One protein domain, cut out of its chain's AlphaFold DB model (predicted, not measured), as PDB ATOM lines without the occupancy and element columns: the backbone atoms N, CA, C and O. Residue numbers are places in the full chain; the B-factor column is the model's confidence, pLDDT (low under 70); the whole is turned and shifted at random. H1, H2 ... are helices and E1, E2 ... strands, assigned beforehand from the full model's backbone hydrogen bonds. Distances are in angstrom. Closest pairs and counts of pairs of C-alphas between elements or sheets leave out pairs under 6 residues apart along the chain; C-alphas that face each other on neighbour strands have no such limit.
ATOM      1  N   ARG A 184      54.960 -29.518  -6.533       95.38
ATOM      2  CA  ARG A 184      53.726 -29.212  -5.793       95.38
ATOM      3  C   ARG A 184      52.928 -28.104  -6.471       95.38
ATOM      4  O   ARG A 184      51.711 -28.217  -6.596       95.38
ATOM      5  N   ALA A 185      53.588 -27.047  -6.929       93.62
ATOM      6  CA  ALA A 185      52.977 -25.969  -7.691       93.62
ATOM      7  C   ALA A 185      52.373 -26.488  -9.002       93.62
ATOM      8  O   ALA A 185      51.256 -26.103  -9.356       93.62
ATOM      9  N   LEU A 186      53.068 -27.404  -9.683       94.56
ATOM     10  CA  LEU A 186      52.575 -28.044 -10.902       94.56
ATOM     11  C   LEU A 186      51.276 -28.823 -10.649       94.56
ATOM     12  O   LEU A 186      50.291 -28.627 -11.362       94.56
ATOM     13  N   LEU A 187      51.251 -29.649  -9.600       96.31
ATOM     14  CA  LEU A 187      50.081 -30.441  -9.216       96.31
ATOM     15  C   LEU A 187      48.903 -29.553  -8.785       96.31
ATOM     16  O   LEU A 187      47.764 -29.805  -9.179       96.31
ATOM     17  N   ARG A 188      49.164 -28.462  -8.049       94.19
ATOM     18  CA  ARG A 188      48.135 -27.465  -7.707       94.19
ATOM     19  C   ARG A 188      47.551 -26.804  -8.953       94.19
ATOM     20  O   ARG A 188      46.335 -26.738  -9.076       94.19
ATOM     21  N   ARG A 189      48.390 -26.384  -9.906       91.69
ATOM     22  CA  ARG A 189      47.942 -25.781 -11.177       91.69
ATOM     23  C   ARG A 189      47.111 -26.748 -12.025       91.69
ATOM     24  O   ARG A 189      46.221 -26.321 -12.750       91.69
ATOM     25  N   ALA A 190      47.385 -28.046 -11.922       94.81
ATOM     26  CA  ALA A 190      46.611 -29.092 -12.581       94.81
ATOM     27  C   ALA A 190      45.282 -29.432 -11.864       94.81
ATOM     28  O   ALA A 190      44.526 -30.268 -12.370       94.81
ATOM     29  N   ASN A 191      44.971 -28.760 -10.743       93.19
ATOM     30  CA  ASN A 191      43.832 -29.003  -9.848       93.19
ATOM     31  C   ASN A 191      43.828 -30.413  -9.234       93.19
ATOM     32  O   ASN A 191      42.787 -31.059  -9.149       93.19
ATOM     33  N   LEU A 192      45.001 -30.900  -8.814       95.19
ATOM     34  CA  LEU A 192      45.180 -32.265  -8.307       95.19
ATOM     35  C   LEU A 192      45.227 -32.381  -6.767       95.19
ATOM     36  O   LEU A 192      45.611 -33.419  -6.243       95.19
ATOM     37  N   THR A 193      44.840 -31.347  -6.013       90.81
ATOM     38  CA  THR A 193      44.975 -31.322  -4.536       90.81
ATOM     39  C   THR A 193      43.993 -32.201  -3.772       90.81
ATOM     40  O   THR A 193      44.205 -32.457  -2.595       90.81
ATOM     41  N   THR A 194      42.917 -32.649  -4.413       86.25
ATOM     42  CA  THR A 194      41.842 -33.421  -3.767       86.25
ATOM     43  C   THR A 194      41.480 -34.668  -4.570       86.25
ATOM     44  O   THR A 194      40.338 -35.126  -4.543       86.25
ATOM     45  N   VAL A 195      42.428 -35.200  -5.347       91.56
ATOM     46  CA  VAL A 195      42.163 -36.358  -6.205       91.56
ATOM     47  C   VAL A 195      42.161 -37.636  -5.388       91.56
ATOM     48  O   VAL A 195      43.092 -37.936  -4.639       91.56
ATOM     49  N   ARG A 196      41.095 -38.405  -5.588       94.31
ATOM     50  CA  ARG A 196      40.853 -39.687  -4.948       94.31
ATOM     51  C   ARG A 196      40.283 -40.662  -5.970       94.31
ATOM     52  O   ARG A 196      39.332 -40.342  -6.676       94.31
ATOM     53  N   LEU A 197      40.852 -41.859  -6.004       94.00
ATOM     54  CA  LEU A 197      40.373 -43.012  -6.750       94.00
ATOM     55  C   LEU A 197      40.191 -44.165  -5.754       94.00
ATOM     56  O   LEU A 197      41.144 -44.871  -5.425       94.00
ATOM     57  N   TYR A 198      38.964 -44.338  -5.255       94.06
ATOM     58  CA  TYR A 198      38.670 -45.228  -4.123       94.06
ATOM     59  C   TYR A 198      39.567 -44.892  -2.926       94.06
ATOM     60  O   TYR A 198      39.567 -43.748  -2.488       94.06
ATOM     61  N   ASP A 199      40.353 -45.826  -2.403       96.25
ATOM     62  CA  ASP A 199      41.234 -45.566  -1.262       96.25
ATOM     63  C   ASP A 199      42.624 -45.050  -1.638       96.25
ATOM     64  O   ASP A 199      43.393 -44.675  -0.755       96.25
ATOM     65  N   ALA A 200      42.942 -44.964  -2.930       97.44
ATOM     66  CA  ALA A 200      44.127 -44.255  -3.394       97.44
ATOM     67  C   ALA A 200      43.812 -42.756  -3.484       97.44
ATOM     68  O   ALA A 200      42.834 -42.357  -4.117       97.44
ATOM     69  N   CYS A 201      44.638 -41.899  -2.890       97.19
ATOM     70  CA  CYS A 201      44.495 -40.446  -3.024       97.19
ATOM     71  C   CYS A 201      45.839 -39.725  -2.937       97.19
ATOM     72  O   CYS A 201      46.849 -40.310  -2.546       97.19
ATOM     73  N   LEU A 202      45.837 -38.445  -3.303       96.75
ATOM     74  CA  LEU A 202      46.931 -37.530  -2.992       96.75
ATOM     75  C   LEU A 202      46.640 -36.820  -1.666       96.75
ATOM     76  O   LEU A 202      45.481 -36.540  -1.353       96.75
ATOM     77  N   ALA A 203      47.673 -36.547  -0.870       95.00
ATOM     78  CA  ALA A 203      47.502 -35.840   0.394       95.00
ATOM     79  C   ALA A 203      47.075 -34.383   0.157       95.00
ATOM     80  O   ALA A 203      47.649 -33.675  -0.668       95.00
ATOM     81  N   GLU A 204      46.101 -33.914   0.935       90.06
ATOM     82  CA  GLU A 204      45.565 -32.552   0.809       90.06
ATOM     83  C   GLU A 204      46.618 -31.479   1.135       90.06
ATOM     84  O   GLU A 204      46.674 -30.433   0.489       90.06
ATOM     85  N   ASP A 205      47.488 -31.750   2.116       92.00
ATOM     86  CA  ASP A 205      48.527 -30.817   2.564       92.00
ATOM     87  C   ASP A 205      49.773 -30.813   1.657       92.00
ATOM     88  O   ASP A 205      50.511 -29.827   1.604       92.00
ATOM     89  N   ASP A 206      50.006 -31.899   0.919       94.75
ATOM     90  CA  ASP A 206      51.070 -32.018  -0.075       94.75
ATOM     91  C   ASP A 206      50.618 -32.930  -1.225       94.75
ATOM     92  O   ASP A 206      50.717 -34.157  -1.107       94.75
ATOM     93  N   PRO A 207      50.171 -32.363  -2.360       95.62
ATOM     94  CA  PRO A 207      49.603 -33.150  -3.451       95.62
ATOM     95  C   PRO A 207      50.619 -34.074  -4.125       95.62
ATOM     96  O   PRO A 207      50.237 -34.906  -4.936       95.62
ATOM     97  N   ALA A 208      51.912 -33.961  -3.817       95.88
ATOM     98  CA  ALA A 208      52.906 -34.897  -4.322       95.88
ATOM     99  C   ALA A 208      52.923 -36.230  -3.557       95.88
ATOM    100  O   ALA A 208      53.573 -37.167  -4.013       95.88
ATOM    101  N   VAL A 209      52.262 -36.322  -2.400       97.12
ATOM    102  CA  VAL A 209      52.288 -37.509  -1.539       97.12
ATOM    103  C   VAL A 209      51.124 -38.431  -1.865       97.12
ATOM    104  O   VAL A 209      49.965 -38.058  -1.697       97.12
ATOM    105  N   LEU A 210      51.445 -39.653  -2.281       97.56
ATOM    106  CA  LEU A 210      50.485 -40.734  -2.464       97.56
ATOM    107  C   LEU A 210      50.099 -41.334  -1.110       97.56
ATOM    108  O   LEU A 210      50.953 -41.645  -0.280       97.56
ATOM    109  N   VAL A 211      48.802 -41.533  -0.909       96.62
ATOM    110  CA  VAL A 211      48.228 -42.065   0.323       96.62
ATOM    111  C   VAL A 211      47.303 -43.229  -0.007       96.62
ATOM    112  O   VAL A 211      46.428 -43.121  -0.867       96.62
ATOM    113  N   ASN A 212      47.471 -44.324   0.733       97.00
ATOM    114  CA  ASN A 212      46.470 -45.377   0.851       97.00
ATOM    115  C   ASN A 212      45.604 -45.103   2.095       97.00
ATOM    116  O   ASN A 212      46.127 -45.040   3.207       97.00
ATOM    117  N   LYS A 213      44.290 -44.930   1.911       95.38
ATOM    118  CA  LYS A 213      43.314 -44.684   2.988       95.38
ATOM    119  C   LYS A 213      42.850 -45.952   3.714       95.38
ATOM    120  O   LYS A 213      42.134 -45.831   4.702       95.38
ATOM    121  N   GLY A 214      43.282 -47.130   3.274       90.44
ATOM    122  CA  GLY A 214      43.009 -48.400   3.941       90.44
ATOM    123  C   GLY A 214      43.132 -49.562   2.971       90.44
ATOM    124  O   GLY A 214      44.061 -50.360   3.081       90.44
ATOM    125  N   GLU A 215      42.236 -49.622   1.986       94.62
ATOM    126  CA  GLU A 215      42.062 -50.800   1.130       94.62
ATOM    127  C   GLU A 215      42.493 -50.569  -0.324       94.62
ATOM    128  O   GLU A 215      42.086 -51.303  -1.227       94.62
ATOM    129  N   ALA A 216      43.337 -49.564  -0.589       96.56
ATOM    130  CA  ALA A 216      43.817 -49.336  -1.944       96.56
ATOM    131  C   ALA A 216      44.636 -50.542  -2.418       96.56
ATOM    132  O   ALA A 216      45.699 -50.854  -1.884       96.56
ATOM    133  N   SER A 217      44.168 -51.197  -3.473       95.81
ATOM    134  CA  SER A 217      44.949 -52.180  -4.211       95.81
ATOM    135  C   SER A 217      46.140 -51.511  -4.915       95.81
ATOM    136  O   SER A 217      46.054 -50.348  -5.329       95.81
ATOM    137  N   PRO A 218      47.235 -52.251  -5.168       96.00
ATOM    138  CA  PRO A 218      48.332 -51.770  -6.009       96.00
ATOM    139  C   PRO A 218      47.867 -51.232  -7.373       96.00
ATOM    140  O   PRO A 218      48.386 -50.228  -7.860       96.00
ATOM    141  N   LYS A 219      46.836 -51.854  -7.961       95.75
ATOM    142  CA  LYS A 219      46.225 -51.416  -9.220       95.75
ATOM    143  C   LYS A 219      45.562 -50.041  -9.096       95.75
ATOM    144  O   LYS A 219      45.750 -49.203  -9.971       95.75
ATOM    145  N   GLN A 220      44.817 -49.780  -8.018       96.69
ATOM    146  CA  GLN A 220      44.222 -48.458  -7.765       96.69
ATOM    147  C   GLN A 220      45.296 -47.383  -7.571       96.69
ATOM    148  O   GLN A 220      45.157 -46.291  -8.116       96.69
ATOM    149  N   LEU A 221      46.384 -47.700  -6.860       97.44
ATOM    150  CA  LEU A 221      47.519 -46.786  -6.708       97.44
ATOM    151  C   LEU A 221      48.128 -46.435  -8.078       97.44
ATOM    152  O   LEU A 221      48.292 -45.257  -8.383       97.44
ATOM    153  N   ARG A 222      48.384 -47.433  -8.937       96.38
ATOM    154  CA  ARG A 222      48.909 -47.215 -10.300       96.38
ATOM    155  C   ARG A 222      47.967 -46.402 -11.180       96.38
ATOM    156  O   ARG A 222      48.417 -45.469 -11.837       96.38
ATOM    157  N   LEU A 223      46.674 -46.727 -11.177       97.31
ATOM    158  CA  LEU A 223      45.672 -45.995 -11.959       97.31
ATOM    159  C   LEU A 223      45.597 -44.523 -11.544       97.31
ATOM    160  O   LEU A 223      45.503 -43.651 -12.405       97.31
ATOM    161  N   LEU A 224      45.685 -44.235 -10.242       97.62
ATOM    162  CA  LEU A 224      45.749 -42.859  -9.761       97.62
ATOM    163  C   LEU A 224      47.009 -42.143 -10.267       97.62
ATOM    164  O   LEU A 224      46.903 -41.029 -10.776       97.62
ATOM    165  N   LEU A 225      48.189 -42.765 -10.154       97.06
ATOM    166  CA  LEU A 225      49.439 -42.162 -10.632       97.06
ATOM    167  C   LEU A 225      49.409 -41.910 -12.144       97.06
ATOM    168  O   LEU A 225      49.803 -40.832 -12.585       97.06
ATOM    169  N   GLN A 226      48.872 -42.849 -12.925       97.25
ATOM    170  CA  GLN A 226      48.676 -42.677 -14.362       97.25
ATOM    171  C   GLN A 226      47.763 -41.480 -14.665       97.25
ATOM    172  O   GLN A 226      48.151 -40.600 -15.433       97.25
ATOM    173  N   ALA A 227      46.597 -41.390 -14.016       97.31
ATOM    174  CA  ALA A 227      45.666 -40.278 -14.212       97.31
ATOM    175  C   ALA A 227      46.290 -38.920 -13.837       97.31
ATOM    176  O   ALA A 227      46.052 -37.910 -14.503       97.31
ATOM    177  N   VAL A 228      47.124 -38.887 -12.794       97.38
ATOM    178  CA  VAL A 228      47.881 -37.691 -12.396       97.38
ATOM    179  C   VAL A 228      48.871 -37.276 -13.485       97.38
ATOM    180  O   VAL A 228      48.894 -36.102 -13.854       97.38
ATOM    181  N   ARG A 229      49.651 -38.219 -14.028       97.31
ATOM    182  CA  ARG A 229      50.607 -37.954 -15.117       97.31
ATOM    183  C   ARG A 229      49.901 -37.401 -16.351       97.31
ATOM    184  O   ARG A 229      50.285 -36.342 -16.842       97.31
ATOM    185  N   GLU A 230      48.829 -38.058 -16.787       97.06
ATOM    186  CA  GLU A 230      48.022 -37.624 -17.931       97.06
ATOM    187  C   GLU A 230      47.448 -36.218 -17.713       97.06
ATOM    188  O   GLU A 230      47.547 -35.350 -18.583       97.06
ATOM    189  N   ARG A 231      46.904 -35.942 -16.521       96.75
ATOM    190  CA  ARG A 231      46.343 -34.626 -16.202       96.75
ATOM    191  C   ARG A 231      47.404 -33.526 -16.195       96.75
ATOM    192  O   ARG A 231      47.135 -32.427 -16.683       96.75
ATOM    193  N   VAL A 232      48.590 -33.799 -15.653       96.56
ATOM    194  CA  VAL A 232      49.709 -32.849 -15.660       96.56
ATOM    195  C   VAL A 232      50.208 -32.601 -17.079       96.56
ATOM    196  O   VAL A 232      50.404 -31.437 -17.438       96.56
ATOM    197  N   HIS A 233      50.330 -33.644 -17.899       96.06
ATOM    198  CA  HIS A 233      50.689 -33.503 -19.306       96.06
ATOM    199  C   HIS A 233      49.687 -32.602 -20.040       96.06
ATOM    200  O   HIS A 233      50.076 -31.587 -20.611       96.06
ATOM    201  N   VAL A 234      48.386 -32.883 -19.936       96.00
ATOM    202  CA  VAL A 234      47.336 -32.071 -20.581       96.00
ATOM    203  C   VAL A 234      47.353 -30.617 -20.102       96.00
ATOM    204  O   VAL A 234      47.168 -29.699 -20.896       96.00
ATOM    205  N   ALA A 235      47.568 -30.378 -18.806       94.62
ATOM    206  CA  ALA A 235      47.524 -29.030 -18.243       94.62
ATOM    207  C   ALA A 235      48.805 -28.212 -18.486       94.62
ATOM    208  O   ALA A 235      48.779 -26.989 -18.342       94.62
ATOM    209  N   THR A 236      49.943 -28.860 -18.759       91.69
ATOM    210  CA  THR A 236      51.259 -28.198 -18.669       91.69
ATOM    211  C   THR A 236      52.256 -28.562 -19.765       91.69
ATOM    212  O   THR A 236      53.260 -27.866 -19.900       91.69
TER     213      THR A 236
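AT A GLANCE: This is residues 184 to 236 of the 253 residues of the protein "MurB_C domain-containing protein" of Deltaproteobacteria bacterium (UniProt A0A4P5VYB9). One long helix, H2, runs along one side, and the rest of the printed part packs over it: the short helix H1 near its last residues and a small two-stranded hairpin, E1 and E2, over residues 218 to 228. The printed part has 53 residues, with two named helices and two named strands in the order H1, E1, E2, H2. The sheet, of order E1 - E2, is antiparallel, and the class is mostly helix. The whole is compact, with a radius of gyration of the C-alphas of 10.4 A and spans of 31 by 21 by 12 A.

HOW THE PARTS SIT: H1, residues 184 to 189, touches H2, residues 218 to 236, with residues 232 to 236 of H2 alone. Their closest C-alphas, of Leu 187 and Val 232, are 6.9 A apart. The two helices run the same way at a steep tilt of 65 degrees. E1, residues 200 to 202, and E2, residues 210 to 212, form an antiparallel hairpin, with 144 degrees between their directions. N 211 and O 201 are 2.8 A apart, within hydrogen-bond range. The closest C-alphas of E1 and H2, of Ala 200 and Leu 221, are 5.4 A apart. H1 and E2 are apart. In H1 and H2 every O i to N i+4 pair is within hydrogen-bond range.

IN THESE COORDINATES: H1 begins at C-alpha 184 (53.726, -29.212, -5.793) and measures 8.6 A. E1 measures 7.3 A and E2 7.0 A. H2 measures 26.9 A and ends at C-alpha 236 (51.259, -28.198, -18.669).

THE WHOLE: The two C-alphas farthest apart, of Glu 215 and Thr 236, are 31.4 A apart. The printed part has no cut. The link from E2 to H2 is tight, and the other two links are short. The mean pLDDT of the printed part is 95.2, and no printed residue is under 70.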